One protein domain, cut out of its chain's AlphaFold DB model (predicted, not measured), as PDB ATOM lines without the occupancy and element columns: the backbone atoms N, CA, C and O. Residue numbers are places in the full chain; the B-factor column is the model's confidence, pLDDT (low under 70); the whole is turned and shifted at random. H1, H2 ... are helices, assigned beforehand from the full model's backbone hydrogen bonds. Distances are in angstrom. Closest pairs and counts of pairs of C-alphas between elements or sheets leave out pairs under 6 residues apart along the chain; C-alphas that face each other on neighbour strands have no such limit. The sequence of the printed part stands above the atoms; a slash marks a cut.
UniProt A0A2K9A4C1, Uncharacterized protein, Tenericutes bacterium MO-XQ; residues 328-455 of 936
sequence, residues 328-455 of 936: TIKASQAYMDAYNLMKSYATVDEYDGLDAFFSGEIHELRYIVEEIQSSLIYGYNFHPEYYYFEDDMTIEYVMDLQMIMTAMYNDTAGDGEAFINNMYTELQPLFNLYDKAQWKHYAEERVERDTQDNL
ATOM      1  N   THR A 328     -37.068  44.430  48.845       96.50
ATOM      2  CA  THR A 328     -38.152  43.448  48.662       96.50
ATOM      3  C   THR A 328     -38.411  43.152  47.179       96.50
ATOM      4  O   THR A 328     -38.636  41.995  46.814       96.50
ATOM      5  N   ILE A 329     -38.332  44.167  46.313       95.50
ATOM      6  CA  ILE A 329     -38.448  44.029  44.857       95.50
ATOM      7  C   ILE A 329     -37.244  43.264  44.287       95.50
ATOM      8  O   ILE A 329     -37.448  42.266  43.588       95.50
ATOM      9  N   LYS A 330     -36.014  43.662  44.651       94.31
ATOM     10  CA  LYS A 330     -34.750  42.996  44.271       94.31
ATOM     11  C   LYS A 330     -34.720  41.520  44.723       94.31
ATOM     12  O   LYS A 330     -34.159  40.669  44.039       94.31
ATOM     13  N   ALA A 331     -35.389  41.175  45.828       94.69
ATOM     14  CA  ALA A 331     -35.549  39.796  46.308       94.69
ATOM     15  C   ALA A 331     -36.709  39.003  45.655       94.69
ATOM     16  O   ALA A 331     -36.901  37.822  45.969       94.69
ATOM     17  N   SER A 332     -37.514  39.617  44.783       96.19
ATOM     18  CA  SER A 332     -38.674  38.966  44.168       96.19
ATOM     19  C   SER A 332     -38.277  37.999  43.046       96.19
ATOM     20  O   SER A 332     -37.340  38.237  42.286       96.19
ATOM     21  N   GLN A 333     -39.021  36.895  42.903       95.12
ATOM     22  CA  GLN A 333     -38.715  35.889  41.879       95.12
ATOM     23  C   GLN A 333     -38.817  36.460  40.455       95.12
ATOM     24  O   GLN A 333     -37.984  36.129  39.628       95.12
ATOM     25  N   ALA A 334     -39.787  37.341  40.186       93.25
ATOM     26  CA  ALA A 334     -39.978  37.931  38.859       93.25
ATOM     27  C   ALA A 334     -38.815  38.856  38.453       93.25
ATOM     28  O   ALA A 334     -38.317  38.745  37.338       93.25
ATOM     29  N   TYR A 335     -38.327  39.696  39.375       95.38
ATOM     30  CA  TYR A 335     -37.118  40.501  39.164       95.38
ATOM     31  C   TYR A 335     -35.903  39.604  38.867       95.38
ATOM     32  O   TYR A 335     -35.195  39.810  37.883       95.38
ATOM     33  N   MET A 336     -35.700  38.555  39.674       95.12
ATOM     34  CA  MET A 336     -34.591  37.617  39.483       95.12
ATOM     35  C   MET A 336     -34.712  36.820  38.177       95.12
ATOM     36  O   MET A 336     -33.693  36.544  37.547       95.12
ATOM     37  N   ASP A 337     -35.917  36.436  37.757       94.69
ATOM     38  CA  ASP A 337     -36.144  35.714  36.502       94.69
ATOM     39  C   ASP A 337     -35.839  36.611  35.290       94.69
ATOM     40  O   ASP A 337     -35.115  36.178  34.393       94.69
ATOM     41  N   ALA A 338     -36.289  37.871  35.302       94.56
ATOM     42  CA  ALA A 338     -35.979  38.854  34.262       94.56
ATOM     43  C   ALA A 338     -34.469  39.140  34.164       94.56
ATOM     44  O   ALA A 338     -33.896  39.049  33.077       94.56
ATOM     45  N   TYR A 339     -33.808  39.387  35.301       96.06
ATOM     46  CA  TYR A 339     -32.358  39.594  35.364       96.06
ATOM     47  C   TYR A 339     -31.584  38.390  34.819       96.06
ATOM     48  O   TYR A 339     -30.732  38.537  33.948       96.06
ATOM     49  N   ASN A 340     -31.898  37.175  35.287       95.69
ATOM     50  CA  ASN A 340     -31.218  35.962  34.828       95.69
ATOM     51  C   ASN A 340     -31.471  35.676  33.340       95.69
ATOM     52  O   ASN A 340     -30.587  35.126  32.679       95.69
ATOM     53  N   LEU A 341     -32.647  36.032  32.808       95.69
ATOM     54  CA  LEU A 341     -32.938  35.893  31.386       95.69
ATOM     55  C   LEU A 341     -32.101  36.876  30.564       95.69
ATOM     56  O   LEU A 341     -31.364  36.418  29.695       95.69
ATOM     57  N   MET A 342     -32.125  38.179  30.871       96.56
ATOM     58  CA  MET A 342     -31.295  39.179  30.176       96.56
ATOM     59  C   MET A 342     -29.798  38.834  30.283       96.56
ATOM     60  O   MET A 342     -29.102  38.771  29.268       96.56
ATOM     61  N   LYS A 343     -29.324  38.443  31.476       96.62
ATOM     62  CA  LYS A 343     -27.938  37.999  31.718       96.62
ATOM     63  C   LYS A 343     -27.536  36.748  30.936       96.62
ATOM     64  O   LYS A 343     -26.349  36.508  30.750       96.62
ATOM     65  N   SER A 344     -28.490  35.943  30.461       96.56
ATOM     66  CA  SER A 344     -28.193  34.774  29.620       96.56
ATOM     67  C   SER A 344     -27.873  35.121  28.159       96.56
ATOM     68  O   SER A 344     -27.286  34.287  27.465       96.56
ATOM     69  N   TYR A 345     -28.207  36.341  27.717       96.06
ATOM     70  CA  TYR A 345     -27.838  36.890  26.406       96.06
ATOM     71  C   TYR A 345     -26.642  37.852  26.475       96.06
ATOM     72  O   TYR A 345     -26.038  38.105  25.436       96.06
ATOM     73  N   ALA A 346     -26.281  38.326  27.673       95.81
ATOM     74  CA  ALA A 346     -25.147  39.214  27.907       95.81
ATOM     75  C   ALA A 346     -23.785  38.497  27.841       95.81
ATOM     76  O   ALA A 346     -23.628  37.365  28.320       95.81
ATOM     77  N   THR A 347     -22.771  39.170  27.296       95.31
ATOM     78  CA  THR A 347     -21.364  38.788  27.490       95.31
ATOM     79  C   THR A 347     -20.825  39.299  28.832       95.31
ATOM     80  O   THR A 347     -21.505  40.020  29.550       95.31
ATOM     81  N   VAL A 348     -19.613  38.879  29.220       92.38
ATOM     82  CA  VAL A 348     -19.004  39.300  30.502       92.38
ATOM     83  C   VAL A 348     -18.680  40.792  30.513       92.38
ATOM     84  O   VAL A 348     -18.742  41.397  31.576       92.38
ATOM     85  N   ASP A 349     -18.349  41.349  29.349       91.56
ATOM     86  CA  ASP A 349     -18.013  42.763  29.203       91.56
ATOM     87  C   ASP A 349     -19.295  43.629  29.294       91.56
ATOM     88  O   ASP A 349     -19.233  44.741  29.790       91.56
ATOM     89  N   GLU A 350     -20.467  43.069  28.953       94.44
ATOM     90  CA  GLU A 350     -21.790  43.725  29.027       94.44
ATOM     91  C   GLU A 350     -22.467  43.624  30.417       94.44
ATOM     92  O   GLU A 350     -23.655  43.927  30.581       94.44
ATOM     93  N   TYR A 351     -21.771  43.096  31.429       93.88
ATOM     94  CA  TYR A 351     -22.355  42.933  32.765       93.88
ATOM     95  C   TYR A 351     -22.501  44.254  33.512       93.88
ATOM     96  O   TYR A 351     -23.414  44.347  34.330       93.88
ATOM     97  N   ASP A 352     -21.657  45.246  33.237       90.56
ATOM     98  CA  ASP A 352     -21.665  46.504  33.980       90.56
ATOM     99  C   ASP A 352     -22.904  47.336  33.605       90.56
ATOM    100  O   ASP A 352     -23.662  47.709  34.501       90.56
ATOM    101  N   GLY A 353     -23.241  47.485  32.316       90.44
ATOM    102  CA  GLY A 353     -24.505  48.100  31.891       90.44
ATOM    103  C   GLY A 353     -25.764  47.331  32.306       90.44
ATOM    104  O   GLY A 353     -26.788  47.935  32.635       90.44
ATOM    105  N   LEU A 354     -25.705  45.995  32.357       94.44
ATOM    106  CA  LEU A 354     -26.826  45.180  32.836       94.44
ATOM    107  C   LEU A 354     -27.043  45.311  34.349       94.44
ATOM    108  O   LEU A 354     -28.185  45.424  34.801       94.44
ATOM    109  N   ASP A 355     -25.970  45.262  35.137       94.38
ATOM    110  CA  ASP A 355     -26.037  45.383  36.592       94.38
ATOM    111  C   ASP A 355     -26.393  46.837  36.983       94.38
ATOM    112  O   ASP A 355     -27.174  47.030  37.916       94.38
ATOM    113  N   ALA A 356     -25.956  47.840  36.206       92.00
ATOM    114  CA  ALA A 356     -26.399  49.234  36.296       92.00
ATOM    115  C   ALA A 356     -27.907  49.390  36.020       92.00
ATOM    116  O   ALA A 356     -28.617  49.973  36.837       92.00
ATOM    117  N   PHE A 357     -28.442  48.801  34.944       93.56
ATOM    118  CA  PHE A 357     -29.884  48.840  34.654       93.56
ATOM    119  C   PHE A 357     -30.731  48.144  35.725       93.56
ATOM    120  O   PHE A 357     -31.779  48.641  36.126       93.56
ATOM    121  N   PHE A 358     -30.283  46.997  36.239       94.62
ATOM    122  CA  PHE A 358     -31.014  46.306  37.303       94.62
ATOM    123  C   PHE A 358     -30.791  46.913  38.695       94.62
ATOM    124  O   PHE A 358     -31.570  46.626  39.602       94.62
ATOM    125  N   SER A 359     -29.802  47.796  38.881       91.31
ATOM    126  CA  SER A 359     -29.653  48.558  40.126       91.31
ATOM    127  C   SER A 359     -30.926  49.348  40.457       91.31
ATOM    128  O   SER A 359     -31.323  49.391  41.622       91.31
ATOM    129  N   GLY A 360     -31.600  49.881  39.431       88.06
ATOM    130  CA  GLY A 360     -32.749  50.773  39.555       88.06
ATOM    131  C   GLY A 360     -32.396  52.211  39.943       88.06
ATOM    132  O   GLY A 360     -33.310  53.019  40.032       88.06
ATOM    133  N   GLU A 361     -31.117  52.527  40.173       84.88
ATOM    134  CA  GLU A 361     -30.690  53.835  40.696       84.88
ATOM    135  C   GLU A 361     -30.536  54.886  39.568       84.88
ATOM    136  O   GLU A 361     -30.917  56.034  39.753       84.88
ATOM    137  N   ILE A 362     -30.067  54.492  38.370       87.75
ATOM    138  CA  ILE A 362     -29.864  55.396  37.213       87.75
ATOM    139  C   ILE A 362     -31.149  55.490  36.379       87.75
ATOM    140  O   ILE A 362     -31.406  54.643  35.509       87.75
ATOM    141  N   HIS A 363     -31.983  56.482  36.679       84.06
ATOM    142  CA  HIS A 363     -33.360  56.617  36.195       84.06
ATOM    143  C   HIS A 363     -33.487  56.654  34.655       84.06
ATOM    144  O   HIS A 363     -34.420  56.080  34.087       84.06
ATOM    145  N   GLU A 364     -32.508  57.221  33.960       86.81
ATOM    146  CA  GLU A 364     -32.487  57.472  32.512       86.81
ATOM    147  C   GLU A 364     -32.452  56.157  31.725       86.81
ATOM    148  O   GLU A 364     -33.053  56.043  30.649       86.81
ATOM    149  N   LEU A 365     -31.821  55.121  32.297       89.12
ATOM    150  CA  LEU A 365     -31.744  53.788  31.697       89.12
ATOM    151  C   LEU A 365     -33.135  53.160  31.494       89.12
ATOM    152  O   LEU A 365     -33.304  52.348  30.581       89.12
ATOM    153  N   ARG A 366     -34.153  53.570  32.266       89.25
ATOM    154  CA  ARG A 366     -35.558  53.180  32.051       89.25
ATOM    155  C   ARG A 366     -36.052  53.620  30.673       89.25
ATOM    156  O   ARG A 366     -36.496  52.782  29.891       89.25
ATOM    157  N   TYR A 367     -35.947  54.914  30.365       88.38
ATOM    158  CA  TYR A 367     -36.392  55.473  29.082       88.38
ATOM    159  C   TYR A 367     -35.547  54.957  27.918       88.38
ATOM    160  O   TYR A 367     -36.069  54.644  26.849       88.38
ATOM    161  N   ILE A 368     -34.239  54.814  28.135       89.44
ATOM    162  CA  ILE A 368     -33.303  54.287  27.140       89.44
ATOM    163  C   ILE A 368     -33.676  52.854  26.739       89.44
ATOM    164  O   ILE A 368     -33.697  52.543  25.549       89.44
ATOM    165  N   VAL A 369     -34.053  51.992  27.686       92.31
ATOM    166  CA  VAL A 369     -34.519  50.628  27.385       92.31
ATOM    167  C   VAL A 369     -35.861  50.624  26.634       92.31
ATOM    168  O   VAL A 369     -36.035  49.825  25.711       92.31
ATOM    169  N   GLU A 370     -36.783  51.542  26.933       91.88
ATOM    170  CA  GLU A 370     -38.029  51.726  26.163       91.88
ATOM    171  C   GLU A 370     -37.768  52.188  24.709       91.88
ATOM    172  O   GLU A 370     -38.404  51.692  23.769       91.88
ATOM    173  N   GLU A 371     -36.780  53.059  24.489       92.44
ATOM    174  CA  GLU A 371     -36.352  53.503  23.153       92.44
ATOM    175  C   GLU A 371     -35.577  52.428  22.378       92.44
ATOM    176  O   GLU A 371     -35.838  52.209  21.190       92.44
ATOM    177  N   ILE A 372     -34.689  51.672  23.033       93.69
ATOM    178  CA  ILE A 372     -34.018  50.511  22.427       93.69
ATOM    179  C   ILE A 372     -35.071  49.488  21.976       93.69
ATOM    180  O   ILE A 372     -35.040  49.047  20.823       93.69
ATOM    181  N   GLN A 373     -36.043  49.151  22.831       94.62
ATOM    182  CA  GLN A 373     -37.148  48.251  22.485       94.62
ATOM    183  C   GLN A 373     -37.938  48.766  21.270       94.62
ATOM    184  O   GLN A 373     -38.214  48.010  20.334       94.62
ATOM    185  N   SER A 374     -38.269  50.058  21.261       93.75
ATOM    186  CA  SER A 374     -39.008  50.704  20.174       93.75
ATOM    187  C   SER A 374     -38.223  50.682  18.858       93.75
ATOM    188  O   SER A 374     -38.794  50.353  17.814       93.75
ATOM    189  N   SER A 375     -36.906  50.906  18.895       94.25
ATOM    190  CA  SER A 375     -36.029  50.812  17.721       94.25
ATOM    191  C   SER A 375     -36.030  49.412  17.096       94.25
ATOM    192  O   SER A 375     -36.152  49.276  15.876       94.25
ATOM    193  N   LEU A 376     -36.011  48.362  17.928       93.69
ATOM    194  CA  LEU A 376     -36.034  46.958  17.504       93.69
ATOM    195  C   LEU A 376     -37.390  46.559  16.897       93.69
ATOM    196  O   LEU A 376     -37.432  45.878  15.868       93.69
ATOM    197  N   ILE A 377     -38.498  47.014  17.495       92.19
ATOM    198  CA  ILE A 377     -39.867  46.709  17.045       92.19
ATOM    199  C   ILE A 377     -40.228  47.467  15.758       92.19
ATOM    200  O   ILE A 377     -40.826  46.887  14.845       92.19
ATOM    201  N   TYR A 378     -39.883  48.754  15.663       92.06
ATOM    202  CA  TYR A 378     -40.258  49.613  14.532       92.06
ATOM    203  C   TYR A 378     -39.187  49.707  13.434       92.06
ATOM    204  O   TYR A 378     -39.493  50.163  12.329       92.06
ATOM    205  N   GLY A 379     -37.968  49.223  13.688       88.00
ATOM    206  CA  GLY A 379     -36.902  49.094  12.693       88.00
ATOM    207  C   GLY A 379     -36.197  50.406  12.339       88.00
ATOM    208  O   GLY A 379     -35.812  50.583  11.180       88.00
ATOM    209  N   TYR A 380     -36.048  51.320  13.302       90.81
ATOM    210  CA  TYR A 380     -35.192  52.507  13.176       90.81
ATOM    211  C   TYR A 380     -33.842  52.297  13.873       90.81
ATOM    212  O   TYR A 380     -33.683  51.383  14.678       90.81
ATOM    213  N   ASN A 381     -32.852  53.127  13.543       85.19
ATOM    214  CA  ASN A 381     -31.553  53.080  14.207       85.19
ATOM    215  C   ASN A 381     -31.644  53.789  15.563       85.19
ATOM    216  O   ASN A 381     -31.960  54.977  15.603       85.19
ATOM    217  N   PHE A 382     -31.325  53.078  16.640       87.12
ATOM    218  CA  PHE A 382     -31.004  53.688  17.928       87.12
ATOM    219  C   PHE A 382     -29.552  54.186  17.916       87.12
ATOM    220  O   PHE A 382     -28.666  53.484  17.419       87.12
ATOM    221  N   HIS A 383     -29.339  55.387  18.447       83.88
ATOM    222  CA  HIS A 383     -28.074  56.120  18.445       83.88
ATOM    223  C   HIS A 383     -27.710  56.485  19.897       83.88
ATOM    224  O   HIS A 383     -28.224  57.487  20.402       83.88
ATOM    225  N   PRO A 384     -26.880  55.674  20.589       77.69
ATOM    226  CA  PRO A 384     -26.448  55.941  21.967       77.69
ATOM    227  C   PRO A 384     -25.831  57.333  22.156       77.69
ATOM    228  O   PRO A 384     -25.971  57.933  23.215       77.69
ATOM    229  N   GLU A 385     -25.188  57.865  21.115       78.62
ATOM    230  CA  GLU A 385     -24.495  59.155  21.106       78.62
ATOM    231  C   GLU A 385     -25.406  60.396  21.191       78.62
ATOM    232  O   GLU A 385     -24.896  61.510  21.264       78.62
ATOM    233  N   TYR A 386     -26.735  60.233  21.147       79.00
ATOM    234  CA  TYR A 386     -27.699  61.342  21.238       79.00
ATOM    235  C   TYR A 386     -28.350  61.505  22.617       79.00
ATOM    236  O   TYR A 386     -29.189  62.390  22.783       79.00
ATOM    237  N   TYR A 387     -27.986  60.674  23.593       71.94
ATOM    238  CA  TYR A 387     -28.441  60.816  24.974       71.94
ATOM    239  C   TYR A 387     -27.405  61.616  25.769       71.94
ATOM    240  O   TYR A 387     -26.203  61.426  25.593       71.94
ATOM    241  N   TYR A 388     -27.877  62.549  26.595       63.81
ATOM    242  CA  TYR A 388     -27.034  63.288  27.536       63.81
ATOM    243  C   TYR A 388     -26.868  62.457  28.814       63.81
ATOM    244  O   TYR A 388     -27.768  61.690  29.165       63.81
ATOM    245  N   PHE A 389     -25.725  62.586  29.481       64.75
ATOM    246  CA  PHE A 389     -25.340  61.752  30.617       64.75
ATOM    247  C   PHE A 389     -25.131  62.623  31.858       64.75
ATOM    248  O   PHE A 389     -24.384  63.598  31.796       64.75
ATOM    249  N   GLU A 390     -25.794  62.266  32.956       61.06
ATOM    250  CA  GLU A 390     -25.465  62.738  34.307       61.06
ATOM    251  C   GLU A 390     -24.347  61.857  34.900       61.06
ATOM    252  O   GLU A 390     -24.071  60.780  34.361       61.06
ATOM    253  N   ASP A 391     -23.703  62.297  35.985       58.06
ATOM    254  CA  ASP A 391     -22.428  61.744  36.486       58.06
ATOM    255  C   ASP A 391     -22.419  60.219  36.732       58.06
ATOM    256  O   ASP A 391     -21.377  59.572  36.586       58.06
ATOM    257  N   ASP A 392     -23.571  59.622  37.051       67.50
ATOM    258  CA  ASP A 392     -23.707  58.184  37.322       67.50
ATOM    259  C   ASP A 392     -23.954  57.310  36.070       67.50
ATOM    260  O   ASP A 392     -23.878  56.076  36.150       67.50
ATOM    261  N   MET A 393     -24.228  57.892  34.893       78.50
ATOM    262  CA  MET A 393     -24.541  57.150  33.660       78.50
ATOM    263  C   MET A 393     -23.413  57.230  32.622       78.50
ATOM    264  O   MET A 393     -22.909  58.299  32.298       78.50
ATOM    265  N   THR A 394     -23.070  56.101  31.991       83.25
ATOM    266  CA  THR A 394     -22.082  56.065  30.898       83.25
ATOM    267  C   THR A 394     -22.687  55.598  29.574       83.25
ATOM    268  O   THR A 394     -23.632  54.806  29.539       83.25
ATOM    269  N   ILE A 395     -22.088  56.025  28.455       86.12
ATOM    270  CA  ILE A 395     -22.440  55.524  27.114       86.12
ATOM    271  C   ILE A 395     -22.197  54.012  26.968       86.12
ATOM    272  O   ILE A 395     -22.889  53.350  26.195       86.12
ATOM    273  N   GLU A 396     -21.255  53.451  27.736       88.06
ATOM    274  CA  GLU A 396     -20.953  52.016  27.766       88.06
ATOM    275  C   GLU A 396     -22.167  51.221  28.272       88.06
ATOM    276  O   GLU A 396     -22.612  50.299  27.591       88.06
ATOM    277  N   TYR A 397     -22.829  51.680  29.345       91.62
ATOM    278  CA  TYR A 397     -24.053  51.045  29.854       91.62
ATOM    279  C   TYR A 397     -25.187  51.016  28.816       91.62
ATOM    280  O   TYR A 397     -25.915  50.029  28.695       91.62
ATOM    281  N   VAL A 398     -25.334  52.089  28.036       91.00
ATOM    282  CA  VAL A 398     -26.349  52.187  26.973       91.00
ATOM    283  C   VAL A 398     -26.035  51.236  25.816       91.00
ATOM    284  O   VAL A 398     -26.936  50.578  25.286       91.00
ATOM    285  N   MET A 399     -24.760  51.132  25.434       91.44
ATOM    286  CA  MET A 399     -24.298  50.206  24.400       91.44
ATOM    287  C   MET A 399     -24.485  48.741  24.816       91.44
ATOM    288  O   MET A 399     -24.981  47.950  24.008       91.44
ATOM    289  N   ASP A 400     -24.179  48.395  26.066       94.69
ATOM    290  CA  ASP A 400     -24.399  47.060  26.635       94.69
ATOM    291  C   ASP A 400     -25.869  46.647  26.532       94.69
ATOM    292  O   ASP A 400     -26.200  45.596  25.976       94.69
ATOM    293  N   LEU A 401     -26.779  47.506  27.000       94.88
ATOM    294  CA  LEU A 401     -28.220  47.251  26.950       94.88
ATOM    295  C   LEU A 401     -28.715  47.112  25.507       94.88
ATOM    296  O   LEU A 401     -29.483  46.191  25.208       94.88
ATOM    297  N   GLN A 402     -28.224  47.949  24.586       94.62
ATOM    298  CA  GLN A 402     -28.536  47.826  23.162       94.62
ATOM    299  C   GLN A 402     -28.073  46.472  22.602       94.62
ATOM    300  O   GLN A 402     -28.821  45.828  21.856       94.62
ATOM    301  N   MET A 403     -26.873  46.009  22.962       95.12
ATOM    302  CA  MET A 403     -26.322  44.725  22.519       95.12
ATOM    303  C   MET A 403     -27.111  43.535  23.081       95.12
ATOM    304  O   MET A 403     -27.543  42.678  22.301       95.12
ATOM    305  N   ILE A 404     -27.394  43.525  24.387       96.62
ATOM    306  CA  ILE A 404     -28.188  42.491  25.068       96.62
ATOM    307  C   ILE A 404     -29.589  42.398  24.453       96.62
ATOM    308  O   ILE A 404     -30.019  41.324  24.024       96.62
ATOM    309  N   MET A 405     -30.303  43.521  24.343       96.19
ATOM    310  CA  MET A 405     -31.673  43.541  23.819       96.19
ATOM    311  C   MET A 405     -31.732  43.174  22.333       96.19
ATOM    312  O   MET A 405     -32.655  42.477  21.904       96.19
ATOM    313  N   THR A 406     -30.719  43.555  21.548       95.62
ATOM    314  CA  THR A 406     -30.579  43.109  20.154       95.62
ATOM    315  C   THR A 406     -30.358  41.597  20.078       95.62
ATOM    316  O   THR A 406     -30.962  40.934  19.230       95.62
ATOM    317  N   ALA A 407     -29.535  41.015  20.954       95.56
ATOM    318  CA  ALA A 407     -29.329  39.568  21.013       95.56
ATOM    319  C   ALA A 407     -30.622  38.823  21.392       95.56
ATOM    320  O   ALA A 407     -30.956  37.825  20.748       95.56
ATOM    321  N   MET A 408     -31.386  39.347  22.357       96.81
ATOM    322  CA  MET A 408     -32.691  38.809  22.758       96.81
ATOM    323  C   MET A 408     -33.718  38.864  21.623       96.81
ATOM    324  O   MET A 408     -34.335  37.848  21.315       96.81
ATOM    325  N   TYR A 409     -33.873  40.010  20.954       95.44
ATOM    326  CA  TYR A 409     -34.842  40.177  19.862       95.44
ATOM    327  C   TYR A 409     -34.574  39.242  18.671       95.44
ATOM    328  O   TYR A 409     -35.503  38.784  18.009       95.44
ATOM    329  N   ASN A 410     -33.306  38.903  18.416       94.00
ATOM    330  CA  ASN A 410     -32.931  37.955  17.366       94.00
ATOM    331  C   ASN A 410     -33.174  36.472  17.740       94.00
ATOM    332  O   ASN A 410     -33.120  35.609  16.854       94.00
ATOM    333  N   ASP A 411     -33.471  36.145  19.003       94.56
ATOM    334  CA  ASP A 411     -33.834  34.788  19.425       94.56
ATOM    335  C   ASP A 411     -35.318  34.476  19.176       94.56
ATOM    336  O   ASP A 411     -36.145  34.401  20.084       94.56
ATOM    337  N   THR A 412     -35.629  34.226  17.906       84.69
ATOM    338  CA  THR A 412     -36.972  33.839  17.424       84.69
ATOM    339  C   THR A 412     -37.372  32.382  17.738       84.69
ATOM    340  O   THR A 412     -38.346  31.857  17.187       84.69
ATOM    341  N   ALA A 413     -36.584  31.668  18.554       80.50
ATOM    342  CA  ALA A 413     -36.765  30.238  18.832       80.50
ATOM    343  C   ALA A 413     -36.761  29.873  20.328       80.50
ATOM    344  O   ALA A 413     -37.254  28.792  20.671       80.50
ATOM    345  N   GLY A 414     -36.206  30.730  21.185       84.38
ATOM    346  CA  GLY A 414     -36.332  30.693  22.639       84.38
ATOM    347  C   GLY A 414     -37.242  31.803  23.172       84.38
ATOM    348  O   GLY A 414     -38.212  32.196  22.524       84.38
ATOM    349  N   ASP A 415     -36.939  32.271  24.382       89.06
ATOM    350  CA  ASP A 415     -37.791  33.197  25.136       89.06
ATOM    351  C   ASP A 415     -37.408  34.683  24.916       89.06
ATOM    352  O   ASP A 415     -38.140  35.576  25.344       89.06
ATOM    353  N   GLY A 416     -36.304  34.969  24.207       91.06
ATOM    354  CA  GLY A 416     -35.776  36.326  23.992       91.06
ATOM    355  C   GLY A 416     -36.699  37.251  23.185       91.06
ATOM    356  O   GLY A 416     -37.055  38.329  23.665       91.06
ATOM    357  N   GLU A 417     -37.157  36.830  21.998       93.56
ATOM    358  CA  GLU A 417     -38.101  37.623  21.186       93.56
ATOM    359  C   GLU A 417     -39.429  37.831  21.941       93.56
ATOM    360  O   GLU A 417     -40.043  38.899  21.866       93.56
ATOM    361  N   ALA A 418     -39.870  36.833  22.713       92.81
ATOM    362  CA  ALA A 418     -41.093  36.911  23.508       92.81
ATOM    363  C   ALA A 418     -40.977  37.919  24.664       92.81
ATOM    364  O   ALA A 418     -41.930  38.666  24.901       92.81
ATOM    365  N   PHE A 419     -39.822  37.982  25.333       94.69
ATOM    366  CA  PHE A 419     -39.530  38.967  26.374       94.69
ATOM    367  C   PHE A 419     -39.536  40.390  25.807       94.69
ATOM    368  O   PHE A 419     -40.283  41.230  26.298       94.69
ATOM    369  N   ILE A 420     -38.798  40.656  24.719       94.19
ATOM    370  CA  ILE A 420     -38.743  41.997  24.106       94.19
ATOM    371  C   ILE A 420     -40.136  42.465  23.654       94.19
ATOM    372  O   ILE A 420     -40.493  43.622  23.863       94.19
ATOM    373  N   ASN A 421     -40.981  41.578  23.119       91.88
ATOM    374  CA  ASN A 421     -42.354  41.933  22.735       91.88
ATOM    375  C   ASN A 421     -43.309  42.190  23.924       91.88
ATOM    376  O   ASN A 421     -44.335  42.841  23.734       91.88
ATOM    377  N   ASN A 422     -43.004  41.700  25.132       92.31
ATOM    378  CA  ASN A 422     -43.828  41.884  26.339       92.31
ATOM    379  C   ASN A 422     -43.092  42.655  27.452       92.31
ATOM    380  O   ASN A 422     -43.519  42.619  28.605       92.31
ATOM    381  N   MET A 423     -42.013  43.365  27.105       93.81
ATOM    382  CA  MET A 423     -41.006  43.890  28.033       93.81
ATOM    383  C   MET A 423     -41.592  44.636  29.236       93.81
ATOM    384  O   MET A 423     -41.201  44.354  30.360       93.81
ATOM    385  N   TYR A 424     -42.590  45.502  29.033       90.69
ATOM    386  CA  TYR A 424     -43.270  46.227  30.117       90.69
ATOM    387  C   TYR A 424     -43.885  45.324  31.198       90.69
ATOM    388  O   TYR A 424     -43.941  45.705  32.361       90.69
ATOM    389  N   THR A 425     -44.363  44.132  30.831       91.69
ATOM    390  CA  THR A 425     -44.920  43.162  31.789       91.69
ATOM    391  C   THR A 425     -43.814  42.388  32.503       91.69
ATOM    392  O   THR A 425     -43.903  42.183  33.712       91.69
ATOM    393  N   GLU A 426     -42.769  41.987  31.776       92.44
ATOM    394  CA  GLU A 426     -41.651  41.211  32.328       92.44
ATOM    395  C   GLU A 426     -40.750  42.069  33.242       92.44
ATOM    396  O   GLU A 426     -40.307  41.611  34.295       92.44
ATOM    397  N   LEU A 427     -40.546  43.343  32.888       94.06
ATOM    398  CA  LEU A 427     -39.797  44.339  33.661       94.06
ATOM    399  C   LEU A 427     -40.659  45.145  34.643       94.06
ATOM    400  O   LEU A 427     -40.125  46.010  35.327       94.06
ATOM    401  N   GLN A 428     -41.955  44.850  34.801       93.12
ATOM    402  CA  GLN A 428     -42.812  45.565  35.762       93.12
ATOM    403  C   GLN A 428     -42.223  45.636  37.191       93.12
ATOM    404  O   GLN A 428     -42.339  46.694  37.809       93.12
ATOM    405  N   PRO A 429     -41.567  44.590  37.748       92.56
ATOM    406  CA  PRO A 429     -40.890  44.709  39.039       92.56
ATOM    407  C   PRO A 429     -39.737  45.719  39.010       92.56
ATOM    408  O   PRO A 429     -39.576  46.463  39.968       92.56
ATOM    409  N   LEU A 430     -38.964  45.771  37.923       93.44
ATOM    410  CA  LEU A 430     -37.855  46.711  37.756       93.44
ATOM    411  C   LEU A 430     -38.358  48.151  37.562       93.44
ATOM    412  O   LEU A 430     -37.817  49.068  38.160       93.44
ATOM    413  N   PHE A 431     -39.442  48.373  36.821       91.56
ATOM    414  CA  PHE A 431     -40.040  49.708  36.713       91.56
ATOM    415  C   PHE A 431     -40.610  50.201  38.047       91.56
ATOM    416  O   PHE A 431     -40.417  51.360  38.398       91.56
ATOM    417  N   ASN A 432     -41.195  49.307  38.851       92.62
ATOM    418  CA  ASN A 432     -41.557  49.643  40.228       92.62
ATOM    419  C   ASN A 432     -40.317  49.935  41.096       92.62
ATOM    420  O   ASN A 432     -40.423  50.714  42.034       92.62
ATOM    421  N   LEU A 433     -39.165  49.302  40.836       94.88
ATOM    422  CA  LEU A 433     -37.913  49.602  41.542       94.88
ATOM    423  C   LEU A 433     -37.428  51.018  41.210       94.88
ATOM    424  O   LEU A 433     -37.089  51.751  42.133       94.88
ATOM    425  N   TYR A 434     -37.465  51.402  39.931       93.12
ATOM    426  CA  TYR A 434     -37.153  52.754  39.465       93.12
ATOM    427  C   TYR A 434     -38.032  53.821  40.125       93.12
ATOM    428  O   TYR A 434     -37.506  54.802  40.643       93.12
ATOM    429  N   ASP A 435     -39.352  53.602  40.188       92.38
ATOM    430  CA  ASP A 435     -40.265  54.524  40.880       92.38
ATOM    431  C   ASP A 435     -39.866  54.706  42.368       92.38
ATOM    432  O   ASP A 435     -39.967  55.801  42.914       92.38
ATOM    433  N   LYS A 436     -39.377  53.647  43.037       94.94
ATOM    434  CA  LYS A 436     -38.936  53.707  44.446       94.94
ATOM    435  C   LYS A 436     -37.561  54.338  44.636       94.94
ATOM    436  O   LYS A 436     -37.393  55.078  45.601       94.94
ATOM    437  N   ALA A 437     -36.612  54.078  43.738       92.25
ATOM    438  CA  ALA A 437     -35.306  54.730  43.751       92.25
ATOM    439  C   ALA A 437     -35.456  56.248  43.573       92.25
ATOM    440  O   ALA A 437     -34.906  57.016  44.354       92.25
ATOM    441  N   GLN A 438     -36.306  56.677  42.636       90.25
ATOM    442  CA  GLN A 438     -36.605  58.091  42.409       90.25
ATOM    443  C   GLN A 438     -37.251  58.761  43.635       90.25
ATOM    444  O   GLN A 438     -36.853  59.856  44.019       90.25
ATOM    445  N   TRP A 439     -38.218  58.113  44.299       93.88
ATOM    446  CA  TRP A 439     -38.824  58.676  45.518       93.88
ATOM    447  C   TRP A 439     -37.864  58.693  46.715       93.88
ATOM    448  O   TRP A 439     -37.947  59.606  47.536       93.88
ATOM    449  N   LYS A 440     -36.933  57.731  46.796       94.50
ATOM    450  CA  LYS A 440     -35.819  57.746  47.756       94.50
ATOM    451  C   LYS A 440     -34.883  58.925  47.486       94.50
ATOM    452  O   LYS A 440     -34.630  59.687  48.410       94.50
ATOM    453  N   HIS A 441     -34.461  59.125  46.241       90.56
ATOM    454  CA  HIS A 441     -33.610  60.247  45.844       90.56
ATOM    455  C   HIS A 441     -34.255  61.603  46.186       90.56
ATOM    456  O   HIS A 441     -33.658  62.398  46.904       90.56
ATOM    457  N   TYR A 442     -35.534  61.812  45.843       91.38
ATOM    458  CA  TYR A 442     -36.279  63.014  46.255       91.38
ATOM    459  C   TYR A 442     -36.430  63.170  47.779       91.38
ATOM    460  O   TYR A 442     -36.736  64.259  48.262       91.38
ATOM    461  N   ALA A 443     -36.303  62.101  48.569       93.88
ATOM    462  CA  ALA A 443     -36.233  62.194  50.027       93.88
ATOM    463  C   ALA A 443     -34.815  62.557  50.503       93.88
ATOM    464  O   ALA A 443     -34.686  63.372  51.411       93.88
ATOM    465  N   GLU A 444     -33.770  62.036  49.859       92.81
ATOM    466  CA  GLU A 444     -32.365  62.369  50.129       92.81
ATOM    467  C   GLU A 444     -32.056  63.844  49.820       92.81
ATOM    468  O   GLU A 444     -31.528  64.532  50.689       92.81
ATOM    469  N   GLU A 445     -32.505  64.379  48.677       90.12
ATOM    470  CA  GLU A 445     -32.394  65.815  48.349       90.12
ATOM    471  C   GLU A 445     -33.110  66.715  49.373       90.12
ATOM    472  O   GLU A 445     -32.642  67.805  49.709       90.12
ATOM    473  N   ARG A 446     -34.272  66.274  49.885       92.25
ATOM    474  CA  ARG A 446     -34.981  66.988  50.960       92.25
ATOM    475  C   ARG A 446     -34.173  66.954  52.256       92.25
ATOM    476  O   ARG A 446     -34.076  67.991  52.902       92.25
ATOM    477  N   VAL A 447     -33.570  65.813  52.605       95.38
ATOM    478  CA  VAL A 447     -32.697  65.701  53.785       95.38
ATOM    479  C   VAL A 447     -31.487  66.621  53.672       95.38
ATOM    480  O   VAL A 447     -31.166  67.305  54.640       95.38
ATOM    481  N   GLU A 448     -30.833  66.678  52.515       90.50
ATOM    482  CA  GLU A 448     -29.680  67.551  52.300       90.50
ATOM    483  C   GLU A 448     -30.059  69.030  52.444       90.50
ATOM    484  O   GLU A 448     -29.506  69.717  53.306       90.50
ATOM    485  N   ARG A 449     -31.061  69.500  51.689       88.81
ATOM    486  CA  ARG A 449     -31.525  70.894  51.749       88.81
ATOM    487  C   ARG A 449     -31.974  71.294  53.154       88.81
ATOM    488  O   ARG A 449     -31.479  72.285  53.681       88.81
ATOM    489  N   ASP A 450     -32.873  70.529  53.775       89.31
ATOM    490  CA  ASP A 450     -33.450  70.904  55.074       89.31
ATOM    491  C   ASP A 450     -32.397  70.831  56.204       89.31
ATOM    492  O   ASP A 450     -32.540  71.494  57.232       89.31
ATOM    493  N   THR A 451     -31.302  70.078  56.010       92.31
ATOM    494  CA  THR A 451     -30.135  70.082  56.911       92.31
ATOM    495  C   THR A 451     -29.333  71.376  56.783       92.31
ATOM    496  O   THR A 451     -28.963  71.948  57.808       92.31
ATOM    497  N   GLN A 452     -29.085  71.857  55.559       87.94
ATOM    498  CA  GLN A 452     -28.373  73.124  55.330       87.94
ATOM    499  C   GLN A 452     -29.204  74.332  55.782       87.94
ATOM    500  O   GLN A 452     -28.689  75.192  56.494       87.94
ATOM    501  N   ASP A 453     -30.504  74.351  55.461       87.12
ATOM    502  CA  ASP A 453     -31.435  75.385  55.935       87.12
ATOM    503  C   ASP A 453     -31.430  75.456  57.473       87.12
ATOM    504  O   ASP A 453     -31.354  76.542  58.048       87.12
ATOM    505  N   ASN A 454     -31.440  74.305  58.156       91.38
ATOM    506  CA  ASN A 454     -31.351  74.257  59.616       91.38
ATOM    507  C   ASN A 454     -30.006  74.727  60.167       91.38
ATOM    508  O   ASN A 454     -30.003  75.381  61.209       91.38
ATOM    509  N   LEU A 455     -28.880  74.400  59.529       90.38
ATOM    510  CA  LEU A 455     -27.562  74.858  59.975       90.38
ATOM    511  C   LEU A 455     -27.507  76.393  59.976       90.38
ATOM    512  O   LEU A 455     -27.326  76.995  61.032       90.38
TER     513      LEU A 455
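AT A GLANCE: This is residues 328 to 455 of the 936 residues of an uncharacterized protein of Tenericutes bacterium MO-XQ (UniProt A0A2K9A4C1). A compact helical body, in which H1, H2, H3 and H5 pack on H4, mostly crossed, sends out the long helix H7 as an arm, with residues 442 to 455 sticking out. The arm makes the longest axis; without residues 442 to 455 the body spans 39 by 34 by 26 A. The printed part has 128 residues, with seven named helices, H1 to H7 in order, and no named strand; the class is all helix. The whole is compact, with a radius of gyration of the C-alphas of 16.1 A, yet elongated, spanning 61 by 34 by 27 A.

HOW THE PARTS SIT: H1, residues 333 to 345, and H2, residues 351 to 359, form a helical hairpin, opposite ways at a shallow tilt of 19 degrees; their closest C-alphas, Tyr 339 and Phe 358, are 7.1 A apart. H3, residues 364 to 378, touches H4, residues 395 to 409, at a steep tilt of 38 degrees, the same way; their closest C-alphas are Ile 372 and Gln 402, 6.1 A. H4, the hub, touches H2 with residues 396 to 401 alone, about perpendicular at 89 degrees; the closest C-alphas are Gly 353 and Tyr 397, 3.6 A. With residues 405 to 409 alone it touches H5, residues 416 to 421; the closest C-alphas are Met 408 and Gly 416, 4.1 A. H6, residues 423 to 426, touches no helix. H7, residues 428 to 455, and H1 only just touch, only at their ends, with 3 pairs of C-alphas within 8 A. Every O i to N i+4 pair is within hydrogen-bond range in H2, H3, H4 and H5, 8 of 9 in H1 and 23 of 24 in H7; H6 is too short for one.

IN THESE COORDINATES: H1 begins at C-alpha 333 (-38.715, 35.889, 41.879). H3 is 21.1 A long, H4 21.0 A and H7 41.0 A, ending at C-alpha 455 (-27.562, 74.858, 59.975).

THE WHOLE: The farthest C-alphas, Ala 413 and Leu 455, are 61.4 A apart. The printed part has no cut; the link from H3 to H4 is long, 16 residues. Residues 388 to 392 have pLDDT under 70.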